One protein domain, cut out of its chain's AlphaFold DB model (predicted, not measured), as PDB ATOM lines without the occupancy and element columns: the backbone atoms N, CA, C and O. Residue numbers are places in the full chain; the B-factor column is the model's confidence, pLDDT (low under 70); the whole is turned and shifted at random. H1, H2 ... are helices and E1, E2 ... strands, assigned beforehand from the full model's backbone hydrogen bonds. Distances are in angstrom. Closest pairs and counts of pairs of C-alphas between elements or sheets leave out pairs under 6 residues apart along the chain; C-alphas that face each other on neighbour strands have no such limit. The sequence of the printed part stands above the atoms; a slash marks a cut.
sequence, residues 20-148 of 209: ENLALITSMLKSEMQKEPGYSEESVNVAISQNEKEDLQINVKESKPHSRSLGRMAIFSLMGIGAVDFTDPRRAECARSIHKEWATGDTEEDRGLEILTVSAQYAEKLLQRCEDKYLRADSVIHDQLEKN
ATOM      1  N   GLU A  20     321.057-194.586 121.378       92.44
ATOM      2  CA  GLU A  20     320.771-193.622 122.445       92.44
ATOM      3  C   GLU A  20     320.466-192.236 121.874       92.44
ATOM      4  O   GLU A  20     319.494-191.601 122.282       92.44
ATOM      5  N   ASN A  21     321.232-191.789 120.872       93.62
ATOM      6  CA  ASN A  21     320.977-190.513 120.207       93.62
ATOM      7  C   ASN A  21     319.611-190.516 119.509       93.62
ATOM      8  O   ASN A  21     318.859-189.548 119.604       93.62
ATOM      9  N   LEU A  22     319.270-191.610 118.819       94.38
ATOM     10  CA  LEU A  22     317.968-191.750 118.161       94.38
ATOM     11  C   LEU A  22     316.825-191.785 119.181       94.38
ATOM     12  O   LEU A  22     315.791-191.148 118.965       94.38
ATOM     13  N   ALA A  23     317.014-192.478 120.306       93.25
ATOM     14  CA  ALA A  23     316.043-192.525 121.393       93.25
ATOM     15  C   ALA A  23     315.822-191.142 122.021       93.25
ATOM     16  O   ALA A  23     314.673-190.750 122.226       93.25
ATOM     17  N   LEU A  24     316.896-190.377 122.247       93.75
ATOM     18  CA  LEU A  24     316.820-189.005 122.744       93.75
ATOM     19  C   LEU A  24     316.067-188.096 121.766       93.75
ATOM     20  O   LEU A  24     315.152-187.380 122.164       93.75
ATOM     21  N   ILE A  25     316.406-188.129 120.475       94.94
ATOM     22  CA  ILE A  25     315.692-187.319 119.477       94.94
ATOM     23  C   ILE A  25     314.209-187.717 119.436       94.94
ATOM     24  O   ILE A  25     313.340-186.846 119.378       94.94
ATOM     25  N   THR A  26     313.906-189.014 119.526       94.88
ATOM     26  CA  THR A  26     312.528-189.524 119.528       94.88
ATOM     27  C   THR A  26     311.741-189.031 120.740       94.88
ATOM     28  O   THR A  26     310.625-188.539 120.576       94.88
ATOM     29  N   SER A  27     312.300-189.134 121.950       92.94
ATOM     30  CA  SER A  27     311.624-188.700 123.178       92.94
ATOM     31  C   SER A  27     311.380-187.191 123.181       92.94
ATOM     32  O   SER A  27     310.270-186.743 123.478       92.94
ATOM     33  N   MET A  28     312.373-186.409 122.751       94.38
ATOM     34  CA  MET A  28     312.274-184.955 122.665       94.38
ATOM     35  C   MET A  28     311.255-184.511 121.614       94.38
ATOM     36  O   MET A  28     310.454-183.616 121.881       94.38
ATOM     37  N   LEU A  29     311.223-185.155 120.444       93.81
ATOM     38  CA  LEU A  29     310.215-184.859 119.425       93.81
ATOM     39  C   LEU A  29     308.809-185.205 119.901       93.81
ATOM     40  O   LEU A  29     307.920-184.373 119.752       93.81
ATOM     41  N   LYS A  30     308.602-186.376 120.519       92.50
ATOM     42  CA  LYS A  30     307.299-186.734 121.100       92.50
ATOM     43  C   LYS A  30     306.851-185.708 122.143       92.50
ATOM     44  O   LYS A  30     305.710-185.260 122.090       92.50
ATOM     45  N   SER A  31     307.756-185.284 123.029       91.81
ATOM     46  CA  SER A  31     307.468-184.253 124.034       91.81
ATOM     47  C   SER A  31     307.059-182.913 123.411       91.81
ATOM     48  O   SER A  31     306.178-182.232 123.934       91.81
ATOM     49  N   GLU A  32     307.650-182.518 122.279       91.81
ATOM     50  CA  GLU A  32     307.201-181.318 121.565       91.81
ATOM     51  C   GLU A  32     305.876-181.522 120.827       91.81
ATOM     52  O   GLU A  32     305.031-180.633 120.871       91.81
ATOM     53  N   MET A  33     305.652-182.680 120.200       90.88
ATOM     54  CA  MET A  33     304.382-182.984 119.527       90.88
ATOM     55  C   MET A  33     303.200-182.981 120.502       90.88
ATOM     56  O   MET A  33     302.128-182.515 120.139       90.88
ATOM     57  N   GLN A  34     303.400-183.420 121.750       90.56
ATOM     58  CA  GLN A  34     302.384-183.389 122.813       90.56
ATOM     59  C   GLN A  34     301.837-181.986 123.114       90.56
ATOM     60  O   GLN A  34     300.755-181.857 123.684       90.56
ATOM     61  N   LYS A  35     302.571-180.933 122.747       88.88
ATOM     62  CA  LYS A  35     302.149-179.538 122.942       88.88
ATOM     63  C   LYS A  35     301.279-179.030 121.796       88.88
ATOM     64  O   LYS A  35     300.670-177.969 121.926       88.88
ATOM     65  N   GLU A  36     301.240-179.747 120.676       85.19
ATOM     66  CA  GLU A  36     300.475-179.346 119.504       85.19
ATOM     67  C   GLU A  36     298.989-179.714 119.662       85.19
ATOM     68  O   GLU A  36     298.650-180.818 120.104       85.19
ATOM     69  N   PRO A  37     298.065-178.816 119.274       80.38
ATOM     70  CA  PRO A  37     296.640-179.109 119.305       80.38
ATOM     71  C   PRO A  37     296.288-180.326 118.438       80.38
ATOM     72  O   PRO A  37     296.621-180.366 117.255       80.38
ATOM     73  N   GLY A  38     295.552-181.278 119.014       73.75
ATOM     74  CA  GLY A  38     295.110-182.494 118.320       73.75
ATOM     75  C   GLY A  38     296.002-183.715 118.548       73.75
ATOM     76  O   GLY A  38     295.595-184.823 118.205       73.75
ATOM     77  N   TYR A  39     297.159-183.554 119.198       82.19
ATOM     78  CA  TYR A  39     297.975-184.696 119.592       82.19
ATOM     79  C   TYR A  39     297.211-185.636 120.538       82.19
ATOM     80  O   TYR A  39     296.610-185.208 121.524       82.19
ATOM     81  N   SER A  40     297.279-186.936 120.254       78.81
ATOM     82  CA  SER A  40     296.847-188.005 121.152       78.81
ATOM     83  C   SER A  40     297.903-189.103 121.144       78.81
ATOM     84  O   SER A  40     298.312-189.568 120.079       78.81
ATOM     85  N   GLU A  41     298.346-189.509 122.332       78.12
ATOM     86  CA  GLU A  41     299.434-190.477 122.510       78.12
ATOM     87  C   GLU A  41     299.106-191.841 121.886       78.12
ATOM     88  O   GLU A  41     299.949-192.443 121.227       78.12
ATOM     89  N   GLU A  42     297.852-192.280 121.985       80.25
ATOM     90  CA  GLU A  42     297.364-193.527 121.375       80.25
ATOM     91  C   GLU A  42     297.263-193.443 119.843       80.25
ATOM     92  O   GLU A  42     297.108-194.450 119.155       80.25
ATOM     93  N   SER A  43     297.312-192.226 119.299       81.75
ATOM     94  CA  SER A  43     297.049-191.931 117.890       81.75
ATOM     95  C   SER A  43     298.289-191.530 117.103       81.75
ATOM     96  O   SER A  43     298.180-191.379 115.888       81.75
ATOM     97  N   VAL A  44     299.440-191.346 117.756       86.62
ATOM     98  CA  VAL A  44     300.672-190.884 117.107       86.62
ATOM     99  C   VAL A  44     301.831-191.811 117.451       86.62
ATOM    100  O   VAL A  44     302.320-191.841 118.580       86.62
ATOM    101  N   ASN A  45     302.327-192.528 116.445       89.62
ATOM    102  CA  ASN A  45     303.565-193.289 116.547       89.62
ATOM    103  C   ASN A  45     304.696-192.540 115.831       89.62
ATOM    104  O   ASN A  45     304.512-192.034 114.727       89.62
ATOM    105  N   VAL A  46     305.862-192.463 116.472       92.06
ATOM    106  CA  VAL A  46     307.055-191.813 115.929       92.06
ATOM    107  C   VAL A  46     308.188-192.823 115.943       92.06
ATOM    108  O   VAL A  46     308.552-193.319 117.012       92.06
ATOM    109  N   ALA A  47     308.752-193.086 114.771       93.00
ATOM    110  CA  ALA A  47     309.943-193.902 114.595       93.00
ATOM    111  C   ALA A  47     311.028-193.076 113.906       93.00
ATOM    112  O   ALA A  47     310.745-192.332 112.968       93.00
ATOM    113  N   ILE A  48     312.267-193.198 114.380       94.81
ATOM    114  CA  ILE A  48     313.399-192.439 113.851       94.81
ATOM    115  C   ILE A  48     314.533-193.393 113.518       94.81
ATOM    116  O   ILE A  48     314.887-194.259 114.319       94.81
ATOM    117  N   SER A  49     315.111-193.220 112.338       94.56
ATOM    118  CA  SER A  49     316.247-193.995 111.857       94.56
ATOM    119  C   SER A  49     317.212-193.107 111.079       94.56
ATOM    120  O   SER A  49     316.890-191.980 110.703       94.56
ATOM    121  N   GLN A  50     318.422-193.608 110.844       94.00
ATOM    122  CA  GLN A  50     319.368-192.992 109.921       94.00
ATOM    123  C   GLN A  50     319.392-193.809 108.628       94.00
ATOM    124  O   GLN A  50     319.513-195.035 108.676       94.00
ATOM    125  N   ASN A  51     319.265-193.145 107.480       90.56
ATOM    126  CA  ASN A  51     319.323-193.803 106.179       90.56
ATOM    127  C   ASN A  51     320.776-193.963 105.683       90.56
ATOM    128  O   ASN A  51     321.731-193.473 106.289       90.56
ATOM    129  N   GLU A  52     320.954-194.629 104.541       87.06
ATOM    130  CA  GLU A  52     322.275-194.875 103.937       87.06
ATOM    131  C   GLU A  52     323.026-193.597 103.530       87.06
ATOM    132  O   GLU A  52     324.245-193.615 103.379       87.06
ATOM    133  N   LYS A  53     322.307-192.481 103.358       87.62
ATOM    134  CA  LYS A  53     322.866-191.162 103.034       87.62
ATOM    135  C   LYS A  53     323.243-190.358 104.280       87.62
ATOM    136  O   LYS A  53     323.569-189.184 104.150       87.62
ATOM    137  N   GLU A  54     323.203-190.983 105.457       88.56
ATOM    138  CA  GLU A  54     323.417-190.361 106.769       88.56
ATOM    139  C   GLU A  54     322.313-189.370 107.179       88.56
ATOM    140  O   GLU A  54     322.402-188.770 108.252       88.56
ATOM    141  N   ASP A  55     321.252-189.227 106.381       92.81
ATOM    142  CA  ASP A  55     320.113-188.385 106.723       92.81
ATOM    143  C   ASP A  55     319.247-189.075 107.779       92.81
ATOM    144  O   ASP A  55     319.106-190.302 107.813       92.81
ATOM    145  N   LEU A  56     318.635-188.269 108.638       95.12
ATOM    146  CA  LEU A  56     317.717-188.748 109.658       95.12
ATOM    147  C   LEU A  56     316.314-188.850 109.050       95.12
ATOM    148  O   LEU A  56     315.761-187.847 108.596       95.12
ATOM    149  N   GLN A  57     315.737-190.046 109.046       96.06
ATOM    150  CA  GLN A  57     314.337-190.270 108.706       96.06
ATOM    151  C   GLN A  57     313.494-190.258 109.973       96.06
ATOM    152  O   GLN A  57     313.765-190.993 110.920       96.06
ATOM    153  N   ILE A  58     312.459-189.426 109.974       95.38
ATOM    154  CA  ILE A  58     311.466-189.331 111.039       95.38
ATOM    155  C   ILE A  58     310.125-189.716 110.427       95.38
ATOM    156  O   ILE A  58     309.576-188.988 109.601       95.38
ATOM    157  N   ASN A  59     309.606-190.853 110.864       93.56
ATOM    158  CA  ASN A  59     308.338-191.406 110.423       93.56
ATOM    159  C   ASN A  59     307.294-191.122 111.498       93.56
ATOM    160  O   ASN A  59     307.413-191.609 112.623       93.56
ATOM    161  N   VAL A  60     306.287-190.327 111.154       91.69
ATOM    162  CA  VAL A  60     305.180-189.952 112.035       91.69
ATOM    163  C   VAL A  60     303.912-190.586 111.484       91.69
ATOM    164  O   VAL A  60     303.395-190.168 110.452       91.69
ATOM    165  N   LYS A  61     303.427-191.626 112.156       89.88
ATOM    166  CA  LYS A  61     302.178-192.305 111.815       89.88
ATOM    167  C   LYS A  61     301.066-191.761 112.695       89.88
ATOM    168  O   LYS A  61     301.080-191.960 113.908       89.88
ATOM    169  N   GLU A  62     300.095-191.119 112.066       86.44
ATOM    170  CA  GLU A  62     298.913-190.579 112.723       86.44
ATOM    171  C   GLU A  62     297.692-191.441 112.382       86.44
ATOM    172  O   GLU A  62     297.432-191.735 111.214       86.44
ATOM    173  N   SER A  63     296.908-191.835 113.389       81.00
ATOM    174  CA  SER A  63     295.640-192.554 113.183       81.00
ATOM    175  C   SER A  63     294.599-191.691 112.460       81.00
ATOM    176  O   SER A  63     293.731-192.198 111.748       81.00
ATOM    177  N   LYS A  64     294.700-190.367 112.629       74.94
ATOM    178  CA  LYS A  64     293.900-189.355 111.944       74.94
ATOM    179  C   LYS A  64     294.835-188.266 111.423       74.94
ATOM    180  O   LYS A  64     295.537-187.669 112.234       74.94
ATOM    181  N   PRO A  65     294.832-187.983 110.111       68.94
ATOM    182  CA  PRO A  65     295.727-186.988 109.541       68.94
ATOM    183  C   PRO A  65     295.370-185.581 110.030       68.94
ATOM    184  O   PRO A  65     294.219-185.145 109.927       68.94
ATOM    185  N   HIS A  66     296.370-184.853 110.517       70.25
ATOM    186  CA  HIS A  66     296.231-183.446 110.875       70.25
ATOM    187  C   HIS A  66     296.430-182.525 109.664       70.25
ATOM    188  O   HIS A  66     297.147-182.826 108.709       70.25
ATOM    189  N   SER A  67     295.819-181.336 109.717       70.62
ATOM    190  CA  SER A  67     295.995-180.300 108.687       70.62
ATOM    191  C   SER A  67     297.407-179.700 108.675       70.62
ATOM    192  O   SER A  67     297.810-179.066 107.697       70.62
ATOM    193  N   ARG A  68     298.171-179.897 109.755       78.19
ATOM    194  CA  ARG A  68     299.564-179.478 109.908       78.19
ATOM    195  C   ARG A  68     300.420-180.688 110.249       78.19
ATOM    196  O   ARG A  68     299.974-181.586 110.942       78.19
ATOM    197  N   SER A  69     301.662-180.667 109.778       85.75
ATOM    198  CA  SER A  69     302.673-181.669 110.120       85.75
ATOM    199  C   SER A  69     303.051-181.569 111.597       85.75
ATOM    200  O   SER A  69     303.722-180.605 111.976       85.75
ATOM    201  N   LEU A  70     302.671-182.552 112.417       88.00
ATOM    202  CA  LEU A  70     303.103-182.609 113.816       88.00
ATOM    203  C   LEU A  70     304.629-182.719 113.914       88.00
ATOM    204  O   LEU A  70     305.256-182.003 114.697       88.00
ATOM    205  N   GLY A  71     305.247-183.538 113.055       90.12
ATOM    206  CA  GLY A  71     306.696-183.729 113.047       90.12
ATOM    207  C   GLY A  71     307.471-182.445 112.761       90.12
ATOM    208  O   GLY A  71     308.413-182.100 113.475       90.12
ATOM    209  N   ARG A  72     307.051-181.675 111.754       89.81
ATOM    210  CA  ARG A  72     307.725-180.426 111.382       89.81
ATOM    211  C   ARG A  72     307.530-179.344 112.437       89.81
ATOM    212  O   ARG A  72     308.471-178.597 112.703       89.81
ATOM    213  N   MET A  73     306.346-179.268 113.044       89.44
ATOM    214  CA  MET A  73     306.076-178.332 114.138       89.44
ATOM    215  C   MET A  73     306.938-178.642 115.366       89.44
ATOM    216  O   MET A  73     307.570-177.737 115.912       89.44
ATOM    217  N   ALA A  74     307.074-179.920 115.722       91.56
ATOM    218  CA  ALA A  74     307.955-180.354 116.800       91.56
ATOM    219  C   ALA A  74     309.426-179.992 116.536       91.56
ATOM    220  O   ALA A  74     310.098-179.462 117.422       91.56
ATOM    221  N   ILE A  75     309.921-180.187 115.307       93.12
ATOM    222  CA  ILE A  75     311.287-179.782 114.937       93.12
ATOM    223  C   ILE A  75     311.459-178.262 115.034       93.12
ATOM    224  O   ILE A  75     312.465-177.795 115.568       93.12
ATOM    225  N   PHE A  76     310.488-177.469 114.570       91.00
ATOM    226  CA  PHE A  76     310.536-176.014 114.741       91.00
ATOM    227  C   PHE A  76     310.624-175.625 116.220       91.00
ATOM    228  O   PHE A  76     311.490-174.824 116.577       91.00
ATOM    229  N   SER A  77     309.805-176.240 117.077       90.62
ATOM    230  CA  SER A  77     309.835-175.999 118.522       90.62
ATOM    231  C   SER A  77     311.197-176.347 119.140       90.62
ATOM    232  O   SER A  77     311.785-175.520 119.843       90.62
ATOM    233  N   LEU A  78     311.766-177.520 118.827       91.75
ATOM    234  CA  LEU A  78     313.100-177.923 119.306       91.75
ATOM    235  C   LEU A  78     314.199-176.952 118.872       91.75
ATOM    236  O   LEU A  78     315.099-176.633 119.648       91.75
ATOM    237  N   MET A  79     314.105-176.440 117.648       90.88
ATOM    238  CA  MET A  79     315.066-175.484 117.099       90.88
ATOM    239  C   MET A  79     314.833-174.042 117.591       90.88
ATOM    240  O   MET A  79     315.593-173.135 117.231       90.88
ATOM    241  N   GLY A  80     313.806-173.812 118.420       88.19
ATOM    242  CA  GLY A  80     313.431-172.494 118.930       88.19
ATOM    243  C   GLY A  80     312.932-171.550 117.835       88.19
ATOM    244  O   GLY A  80     313.171-170.343 117.910       88.19
ATOM    245  N   ILE A  81     312.320-172.104 116.788       88.25
ATOM    246  CA  ILE A  81     311.749-171.387 115.649       88.25
ATOM    247  C   ILE A  81     310.257-171.197 115.920       88.25
ATOM    248  O   ILE A  81     309.522-172.165 116.110       88.25
ATOM    249  N   GLY A  82     309.793-169.946 115.923       77.19
ATOM    250  CA  GLY A  82     308.388-169.643 116.185       77.19
ATOM    251  C   GLY A  82     307.459-170.263 115.138       77.19
ATOM    252  O   GLY A  82     307.772-170.277 113.949       77.19
ATOM    253  N   ALA A  83     306.285-170.736 115.567       69.06
ATOM    254  CA  ALA A  83     305.235-171.307 114.712       69.06
ATOM    255  C   ALA A  83     304.568-170.287 113.765       69.06
ATOM    256  O   ALA A  83     304.012-170.670 112.733       69.06
ATOM    257  N   VAL A  84     304.677-168.991 114.063       70.56
ATOM    258  CA  VAL A  84     303.985-167.908 113.338       70.56
ATOM    259  C   VAL A  84     304.913-166.837 112.765       70.56
ATOM    260  O   VAL A  84     304.467-166.020 111.966       70.56
ATOM    261  N   ASP A  85     306.200-166.846 113.111       74.25
ATOM    262  CA  ASP A  85     307.151-165.867 112.583       74.25
ATOM    263  C   ASP A  85     307.702-166.337 111.235       74.25
ATOM    264  O   ASP A  85     308.688-167.063 111.158       74.25
ATOM    265  N   PHE A  86     307.032-165.953 110.149       71.88
ATOM    266  CA  PHE A  86     307.435-166.284 108.779       71.88
ATOM    267  C   PHE A  86     308.696-165.555 108.305       71.88
ATOM    268  O   PHE A  86     309.215-165.907 107.247       71.88
ATOM    269  N   THR A  87     309.200-164.590 109.074       78.06
ATOM    270  CA  THR A  87     310.398-163.818 108.729       78.06
ATOM    271  C   THR A  87     311.676-164.371 109.351       78.06
ATOM    272  O   THR A  87     312.767-163.956 108.965       78.06
ATOM    273  N   ASP A  88     311.562-165.350 110.255       80.31
ATOM    274  CA  ASP A  88     312.713-165.981 110.893       80.31
ATOM    275  C   ASP A  88     313.623-166.662 109.845       80.31
ATOM    276  O   ASP A  88     313.208-167.632 109.195       80.31
ATOM    277  N   PRO A  89     314.885-166.220 109.678       79.94
ATOM    278  CA  PRO A  89     315.800-166.789 108.688       79.94
ATOM    279  C   PRO A  89     316.082-168.282 108.924       79.94
ATOM    280  O   PRO A  89     316.378-169.015 107.974       79.94
ATOM    281  N   ARG A  90     315.921-168.770 110.162       85.06
ATOM    282  CA  ARG A  90     316.069-170.189 110.514       85.06
ATOM    283  C   ARG A  90     314.974-171.052 109.889       85.06
ATOM    284  O   ARG A  90     315.207-172.232 109.635       85.06
ATOM    285  N   ARG A  91     313.803-170.487 109.559       83.56
ATOM    286  CA  ARG A  91     312.758-171.216 108.816       83.56
ATOM    287  C   ARG A  91     313.192-171.568 107.409       83.56
ATOM    288  O   ARG A  91     312.908-172.673 106.955       83.56
ATOM    289  N   ALA A  92     313.868-170.647 106.725       84.44
ATOM    290  CA  ALA A  92     314.353-170.888 105.374       84.44
ATOM    291  C   ALA A  92     315.438-171.973 105.366       84.44
ATOM    292  O   ALA A  92     315.452-172.821 104.477       84.44
ATOM    293  N   GLU A  93     316.318-171.981 106.371       87.62
ATOM    294  CA  GLU A  93     317.275-173.072 106.576       87.62
ATOM    295  C   GLU A  93     316.553-174.401 106.821       87.62
ATOM    296  O   GLU A  93     316.743-175.348 106.062       87.62
ATOM    297  N   CYS A  94     315.649-174.446 107.802       86.38
ATOM    298  CA  CYS A  94     314.901-175.652 108.138       86.38
ATOM    299  C   CYS A  94     314.089-176.195 106.947       86.38
ATOM    300  O   CYS A  94     314.005-177.402 106.753       86.38
ATOM    301  N   ALA A  95     313.508-175.318 106.123       85.06
ATOM    302  CA  ALA A  95     312.754-175.716 104.938       85.06
ATOM    303  C   ALA A  95     313.630-176.320 103.832       85.06
ATOM    304  O   ALA A  95     313.147-177.174 103.096       85.06
ATOM    305  N   ARG A  96     314.895-175.895 103.714       88.56
ATOM    306  CA  ARG A  96     315.862-176.488 102.774       88.56
ATOM    307  C   ARG A  96     316.456-177.794 103.294       88.56
ATOM    308  O   ARG A  96     316.841-178.639 102.496       88.56
ATOM    309  N   SER A  97     316.542-177.939 104.613       91.81
ATOM    310  CA  SER A  97     317.163-179.088 105.277       91.81
ATOM    311  C   SER A  97     316.200-180.227 105.605       91.81
ATOM    312  O   SER A  97     316.664-181.289 106.011       91.81
ATOM    313  N   ILE A  98     314.888-180.020 105.457       92.12
ATOM    314  CA  ILE A  98     313.868-181.031 105.746       92.12
ATOM    315  C   ILE A  98     312.981-181.225 104.525       92.12
ATOM    316  O   ILE A  98     312.179-180.353 104.172       92.12
ATOM    317  N   HIS A  99     313.095-182.402 103.919       91.44
ATOM    318  CA  HIS A  99     312.168-182.861 102.899       91.44
ATOM    319  C   HIS A  99     310.996-183.583 103.563       91.44
ATOM    320  O   HIS A  99     311.203-184.425 104.432       91.44
ATOM    321  N   LYS A 100     309.773-183.233 103.165       89.25
ATOM    322  CA  LYS A 100     308.550-183.887 103.627       89.25
ATOM    323  C   LYS A 100     307.927-184.632 102.460       89.25
ATOM    324  O   LYS A 100     307.664-184.017 101.428       89.25
ATOM    325  N   GLU A 101     307.570-185.880 102.700       88.00
ATOM    326  CA  GLU A 101     306.724-186.676 101.823       88.00
ATOM    327  C   GLU A 101     305.618-187.357 102.637       88.00
ATOM    328  O   GLU A 101     305.735-187.567 103.847       88.00
ATOM    329  N   TRP A 102     304.500-187.640 101.976       82.31
ATOM    330  CA  TRP A 102     303.463-188.509 102.521       82.31
ATOM    331  C   TRP A 102     303.667-189.888 101.913       82.31
ATOM    332  O   TRP A 102     303.920-189.974 100.709       82.31
ATOM    333  N   ALA A 103     303.542-190.946 102.712       80.25
ATOM    334  CA  ALA A 103     303.553-192.292 102.160       80.25
ATOM    335  C   ALA A 103     302.420-192.412 101.128       80.25
ATOM    336  O   ALA A 103     301.263-192.101 101.409       80.25
ATOM    337  N   THR A 104     302.770-192.798  99.902       67.25
ATOM    338  CA  THR A 104     301.845-192.829  98.759       67.25
ATOM    339  C   THR A 104     301.093-194.148  98.637       67.25
ATOM    340  O   THR A 104     300.466-194.390  97.611       67.25
ATOM    341  N   GLY A 105     301.218-195.045  99.612       60.78
ATOM    342  CA  GLY A 105     300.639-196.369  99.481       60.78
ATOM    343  C   GLY A 105     299.128-196.372  99.683       60.78
ATOM    344  O   GLY A 105     298.575-195.667 100.527       60.78
ATOM    345  N   ASP A 106     298.459-197.213  98.896       62.31
ATOM    346  CA  ASP A 106     297.016-197.462  98.979       62.31
ATOM    347  C   ASP A 106     296.636-198.329 100.199       62.31
ATOM    348  O   ASP A 106     295.469-198.683 100.386       62.31
ATOM    349  N   THR A 107     297.614-198.692 101.036       69.12
ATOM    350  CA  THR A 107     297.428-199.566 102.194       69.12
ATOM    351  C   THR A 107     296.994-198.777 103.435       69.12
ATOM    352  O   THR A 107     297.293-197.590 103.591       69.12
ATOM    353  N   GLU A 108     296.289-199.425 104.368       68.44
ATOM    354  CA  GLU A 108     295.963-198.797 105.660       68.44
ATOM    355  C   GLU A 108     297.220-198.441 106.478       68.44
ATOM    356  O   GLU A 108     297.222-197.469 107.241       68.44
ATOM    357  N   GLU A 109     298.316-199.176 106.278       68.94
ATOM    358  CA  GLU A 109     299.610-198.934 106.925       68.94
ATOM    359  C   GLU A 109     300.277-197.638 106.451       68.94
ATOM    360  O   GLU A 109     300.987-197.001 107.229       68.94
ATOM    361  N   ASP A 110     299.940-197.149 105.259       71.75
ATOM    362  CA  ASP A 110     300.477-195.901 104.703       71.75
ATOM    363  C   ASP A 110     299.591-194.680 105.002       71.75
ATOM    364  O   ASP A 110     300.067-193.545 105.074       71.75
ATOM    365  N   ARG A 111     298.293-194.883 105.269       74.00
ATOM    366  CA  ARG A 111     297.360-193.775 105.554       74.00
ATOM    367  C   ARG A 111     297.779-192.952 106.771       74.00
ATOM    368  O   ARG A 111     297.814-193.468 107.880       74.00
ATOM    369  N   GLY A 112     298.046-191.661 106.590       80.69
ATOM    370  CA  GLY A 112     298.465-190.789 107.695       80.69
ATOM    371  C   GLY A 112     299.917-191.000 108.136       80.69
ATOM    372  O   GLY A 112     300.283-190.556 109.219       80.69
ATOM    373  N   LEU A 113     300.741-191.674 107.323       88.44
ATOM    374  CA  LEU A 113     302.186-191.732 107.520       88.44
ATOM    375  C   LEU A 113     302.861-190.533 106.842       88.44
ATOM    376  O   LEU A 113     302.903-190.411 105.616       88.44
ATOM    377  N   GLU A 114     303.402-189.647 107.666       90.50
ATOM    378  CA  GLU A 114     304.301-188.570 107.274       90.50
ATOM    379  C   GLU A 114     305.757-189.031 107.408       90.50
ATOM    380  O   GLU A 114     306.158-189.550 108.450       90.50
ATOM    381  N   ILE A 115     306.561-188.787 106.374       91.88
ATOM    382  CA  ILE A 115     307.999-189.055 106.380       91.88
ATOM    383  C   ILE A 115     308.731-187.721 106.242       91.88
ATOM    384  O   ILE A 115     308.554-186.973 105.274       91.88
ATOM    385  N   LEU A 116     309.569-187.410 107.229       94.50
ATOM    386  CA  LEU A 116     310.454-186.252 107.219       94.50
ATOM    387  C   LEU A 116     311.895-186.734 107.092       94.50
ATOM    388  O   LEU A 116     312.418-187.397 107.983       94.50
ATOM    389  N   THR A 117     312.551-186.356 106.001       95.25
ATOM    390  CA  THR A 117     313.981-186.596 105.804       95.25
ATOM    391  C   THR A 117     314.749-185.331 106.154       95.25
ATOM    392  O   THR A 117     314.623-184.305 105.480       95.25
ATOM    393  N   VAL A 118     315.538-185.398 107.223       95.25
ATOM    394  CA  VAL A 118     316.367-184.305 107.727       95.25
ATOM    395  C   VAL A 118     317.803-184.522 107.270       95.25
ATOM    396  O   VAL A 118     318.414-185.536 107.601       95.25
ATOM    397  N   SER A 119     318.359-183.547 106.547       93.69
ATOM    398  CA  SER A 119     319.734-183.622 106.043       93.69
ATOM    399  C   SER A 119     320.734-183.889 107.172       93.69
ATOM    400  O   SER A 119     320.598-183.276 108.236       93.69
ATOM    401  N   ALA A 120     321.772-184.690 106.926       90.88
ATOM    402  CA  ALA A 120     322.791-185.043 107.927       90.88
ATOM    403  C   ALA A 120     323.315-183.836 108.746       90.88
ATOM    404  O   ALA A 120     323.314-183.849 109.975       90.88
ATOM    405  N   GLN A 121     323.653-182.728 108.073       89.88
ATOM    406  CA  GLN A 121     324.152-181.504 108.728       89.88
ATOM    407  C   GLN A 121     323.136-180.854 109.676       89.88
ATOM    408  O   GLN A 121     323.508-180.194 110.643       89.88
ATOM    409  N   TYR A 122     321.848-180.978 109.372       92.69
ATOM    410  CA  TYR A 122     320.787-180.425 110.206       92.69
ATOM    411  C   TYR A 122     320.377-181.403 111.310       92.69
ATOM    412  O   TYR A 122     319.997-180.963 112.391       92.69
ATOM    413  N   ALA A 123     320.515-182.710 111.075       93.00
ATOM    414  CA  ALA A 123     320.316-183.739 112.089       93.00
ATOM    415  C   ALA A 123     321.332-183.603 113.239       93.00
ATOM    416  O   ALA A 123     320.951-183.703 114.401       93.00
ATOM    417  N   GLU A 124     322.594-183.277 112.935       91.81
ATOM    418  CA  GLU A 124     323.612-182.912 113.935       91.81
ATOM    419  C   GLU A 124     323.153-181.751 114.827       91.81
ATOM    420  O   GLU A 124     323.177-181.837 116.056       91.81
ATOM    421  N   LYS A 125     322.675-180.665 114.206       93.06
ATOM    422  CA  LYS A 125     322.155-179.499 114.935       93.06
ATOM    423  C   LYS A 125     320.938-179.858 115.782       93.06
ATOM    424  O   LYS A 125     320.795-179.336 116.885       93.06
ATOM    425  N   LEU A 126     320.065-180.719 115.264       93.75
ATOM    426  CA  LEU A 126     318.886-181.189 115.978       93.75
ATOM    427  C   LEU A 126     319.280-181.978 117.231       93.75
ATOM    428  O   LEU A 126     318.745-181.692 118.298       93.75
ATOM    429  N   LEU A 127     320.244-182.902 117.133       94.50
ATOM    430  CA  LEU A 127     320.741-183.635 118.301       94.50
ATOM    431  C   LEU A 127     321.334-182.696 119.343       94.50
ATOM    432  O   LEU A 127     320.945-182.782 120.502       94.50
ATOM    433  N   GLN A 128     322.189-181.756 118.930       93.38
ATOM    434  CA  GLN A 128     322.767-180.779 119.856       93.38
ATOM    435  C   GLN A 128     321.670-180.011 120.608       93.38
ATOM    436  O   GLN A 128     321.761-179.792 121.813       93.38
ATOM    437  N   ARG A 129     320.582-179.629 119.922       93.44
ATOM    438  CA  ARG A 129     319.431-178.983 120.570       93.44
ATOM    439  C   ARG A 129     318.701-179.902 121.542       93.44
ATOM    440  O   ARG A 129     318.253-179.421 122.583       93.44
ATOM    441  N   CYS A 130     318.565-181.184 121.216       92.81
ATOM    442  CA  CYS A 130     317.991-182.173 122.122       92.81
ATOM    443  C   CYS A 130     318.846-182.326 123.385       92.81
ATOM    444  O   CYS A 130     318.301-182.241 124.481       92.81
ATOM    445  N   GLU A 131     320.164-182.466 123.245       92.25
ATOM    446  CA  GLU A 131     321.114-182.568 124.361       92.25
ATOM    447  C   GLU A 131     321.074-181.320 125.252       92.25
ATOM    448  O   GLU A 131     320.848-181.425 126.458       92.25
ATOM    449  N   ASP A 132     321.179-180.125 124.661       90.62
ATOM    450  CA  ASP A 132     321.118-178.850 125.386       90.62
ATOM    451  C   ASP A 132     319.819-178.689 126.190       90.62
ATOM    452  O   ASP A 132     319.783-178.001 127.216       90.62
ATOM    453  N   LYS A 133     318.712-179.226 125.669       88.12
ATOM    454  CA  LYS A 133     317.391-179.127 126.292       88.12
ATOM    455  C   LYS A 133     317.199-180.198 127.360       88.12
ATOM    456  O   LYS A 133     316.637-179.888 128.407       88.12
ATOM    457  N   TYR A 134     317.713-181.402 127.126       87.00
ATOM    458  CA  TYR A 134     317.738-182.486 128.101       87.00
ATOM    459  C   TYR A 134     318.562-182.102 129.338       87.00
ATOM    460  O   TYR A 134     318.042-182.136 130.447       87.00
ATOM    461  N   LEU A 135     319.788-181.602 129.150       86.19
ATOM    462  CA  LEU A 135     320.655-181.138 130.244       86.19
ATOM    463  C   LEU A 135     320.039-179.972 131.036       86.19
ATOM    464  O   LEU A 135     320.193-179.866 132.253       86.19
ATOM    465  N   ARG A 136     319.300-179.084 130.360       79.31
ATOM    466  CA  ARG A 136     318.560-178.010 131.036       79.31
ATOM    467  C   ARG A 136     317.379-178.520 131.853       79.31
ATOM    468  O   ARG A 136     317.118-177.978 132.919       79.31
ATOM    469  N   ALA A 137     316.663-179.531 131.375       74.69
ATOM    470  CA  ALA A 137     315.596-180.149 132.157       74.69
ATOM    471  C   ALA A 137     316.164-180.861 133.396       74.69
ATOM    472  O   ALA A 137     315.623-180.712 134.488       74.69
ATOM    473  N   ASP A 138     317.288-181.557 133.232       70.62
ATOM    474  CA  ASP A 138     317.979-182.275 134.300       70.62
ATOM    475  C   ASP A 138     318.498-181.334 135.402       70.62
ATOM    476  O   ASP A 138     318.187-181.519 136.575       70.62
ATOM    477  N   SER A 139     319.174-180.241 135.027       68.38
ATOM    478  CA  SER A 139     319.615-179.216 135.993       68.38
ATOM    479  C   SER A 139     318.459-178.592 136.781       68.38
ATOM    480  O   SER A 139     318.591-178.363 137.977       68.38
ATOM    481  N   VAL A 140     317.295-178.379 136.157       68.44
ATOM    482  CA  VAL A 140     316.102-177.892 136.868       68.44
ATOM    483  C   VAL A 140     315.579-178.926 137.871       68.44
ATOM    484  O   VAL A 140     315.154-178.543 138.960       68.44
ATOM    485  N   ILE A 141     315.606-180.219 137.533       67.81
ATOM    486  CA  ILE A 141     315.205-181.293 138.453       67.81
ATOM    487  C   ILE A 141     316.188-181.378 139.622       67.81
ATOM    488  O   ILE A 141     315.749-181.428 140.768       67.81
ATOM    489  N   HIS A 142     317.495-181.330 139.357       60.44
ATOM    490  CA  HIS A 142     318.522-181.309 140.396       60.44
ATOM    491  C   HIS A 142     318.363-180.107 141.334       60.44
ATOM    492  O   HIS A 142     318.271-180.299 142.545       60.44
ATOM    493  N   ASP A 143     318.186-178.900 140.795       66.62
ATOM    494  CA  ASP A 143     317.930-177.695 141.591       66.62
ATOM    495  C   ASP A 143     316.655-177.816 142.446       66.62
ATOM    496  O   ASP A 143     316.589-177.290 143.559       66.62
ATOM    497  N   GLN A 144     315.608-178.468 141.930       57.50
ATOM    498  CA  GLN A 144     314.365-178.700 142.672       57.50
ATOM    499  C   GLN A 144     314.525-179.767 143.753       57.50
ATOM    500  O   GLN A 144     313.973-179.602 144.840       57.50
ATOM    501  N   LEU A 145     315.276-180.836 143.489       63.66
ATOM    502  CA  LEU A 145     315.590-181.865 144.476       63.66
ATOM    503  C   LEU A 145     316.463-181.294 145.595       63.66
ATOM    504  O   LEU A 145     316.160-181.533 146.755       63.66
ATOM    505  N   GLU A 146     317.470-180.477 145.295       63.62
ATOM    506  CA  GLU A 146     318.299-179.823 146.318       63.62
ATOM    507  C   GLU A 146     317.508-178.823 147.172       63.62
ATOM    508  O   GLU A 146     317.732-178.719 148.376       63.62
ATOM    509  N   LYS A 147     316.547-178.107 146.576       67.25
ATOM    510  CA  LYS A 147     315.688-177.157 147.304       67.25
ATOM    511  C   LYS A 147     314.592-177.831 148.129       67.25
ATOM    512  O   LYS A 147     314.213-177.293 149.166       67.25
ATOM    513  N   ASN A 148     314.068-178.970 147.672       58.09
ATOM    514  CA  ASN A 148     312.918-179.639 148.291       58.09
ATOM    515  C   ASN A 148     313.288-180.874 149.124       58.09
ATOM    516  O   ASN A 148     312.434-181.384 149.848       58.09
TER     517      ASN A 148
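Overview. This is residues 20 to 148 of the 209 residues of an uncharacterized protein of Piscirickettsia litoralis (UniProt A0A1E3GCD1). A twisted four-stranded sheet has H1 and H2 packed over one face and the other face bare of named helices, while the long helix H4 runs past H1 and H2 and sticks out beyond this body with residues 135 to 148. H3 sits at one end of the sheet, running straight into E3. The printed part has 129 residues with four named helices and four named strands, in the order H1 E1 E2 H2 H3 E3 E4 H4; the sheet's order is E1 E2 E4 E3, antiparallel throughout, and the class is mixed, helices and strands. The whole is compact, with a radius of gyration of the C-alphas of 15.6 A, yet elongated, spanning 55 by 33 by 32 A.

Along the chain. The sheet is made of E1, residues 44 to 50, 20.1 A long; E2, residues 56 to 62, 19.1 A; E4, residues 113 to 118, 16.0 A; and E3, residues 98 to 102. H1, residues 20 to 33, is 19.8 A long and begins at C-alpha 20 (320.771, -193.622, 122.445). H2 is residues 70 to 78 and H3 residues 89 to 97. H4, residues 120 to 148, runs 41.9 A from C-alpha 120 (322.791, -185.043, 107.927) to C-alpha 148 (312.918, -179.639, 148.291).

Arrangement. The sheet is twisted, with C-alphas up to 4.4 A off its best plane. E1 and E2, a hairpin, have N 47 and O 59 at 2.9 A; E2 and E4 have N 58 and O 116 at 2.8 A; E4 and E3, also a hairpin, have N 117 and O 99 at 2.8 A. E2, H2 H3 and E3 form a split strand-helix-strand unit, two strands running the same way with E4 between them, its crossover right-handed. H1 and H2 lie on the same face, making two layers, helices on one face of a sheet. H1, at a height over the sheet of 9.1 A, lies over E1. H2, at 9.9 A, lies over E2 and, only just, with 3 of its C-alphas, over E4. H1 touches H2 with residues 28 to 33 alone, about perpendicular at 76 degrees; the closest C-alphas, of Glu 32 and Ala 74, are 4.9 A apart. H4 touches H1 with residues 126 to 131 alone, about perpendicular at 77 degrees; the closest C-alphas are those of Ile 25 and Cys 130, 6.2 A. H4 touches H2, closest at the C-alphas of Leu 78 and Arg 129, 6.5 A. H4 only grazes the sheet with residues 120 to 126, H3 with residues 94 to 97. H1 and H3 are apart. Every O i to N i+4 pair is within hydrogen-bond range in H1, H2 and H3, and 24 of 25 in H4.

Size, cuts and confidence. The C-alphas farthest apart, of Asp 106 and Lys 147, are 55.6 A apart. Without residues 135 to 148, which stand free, the body spans 36 by 33 by 26 A. The printed part has no cut and no long link. The mean pLDDT of the printed part is 84.5; it is under 70 at residues 65, 83, 104 to 109 and 139 to 148.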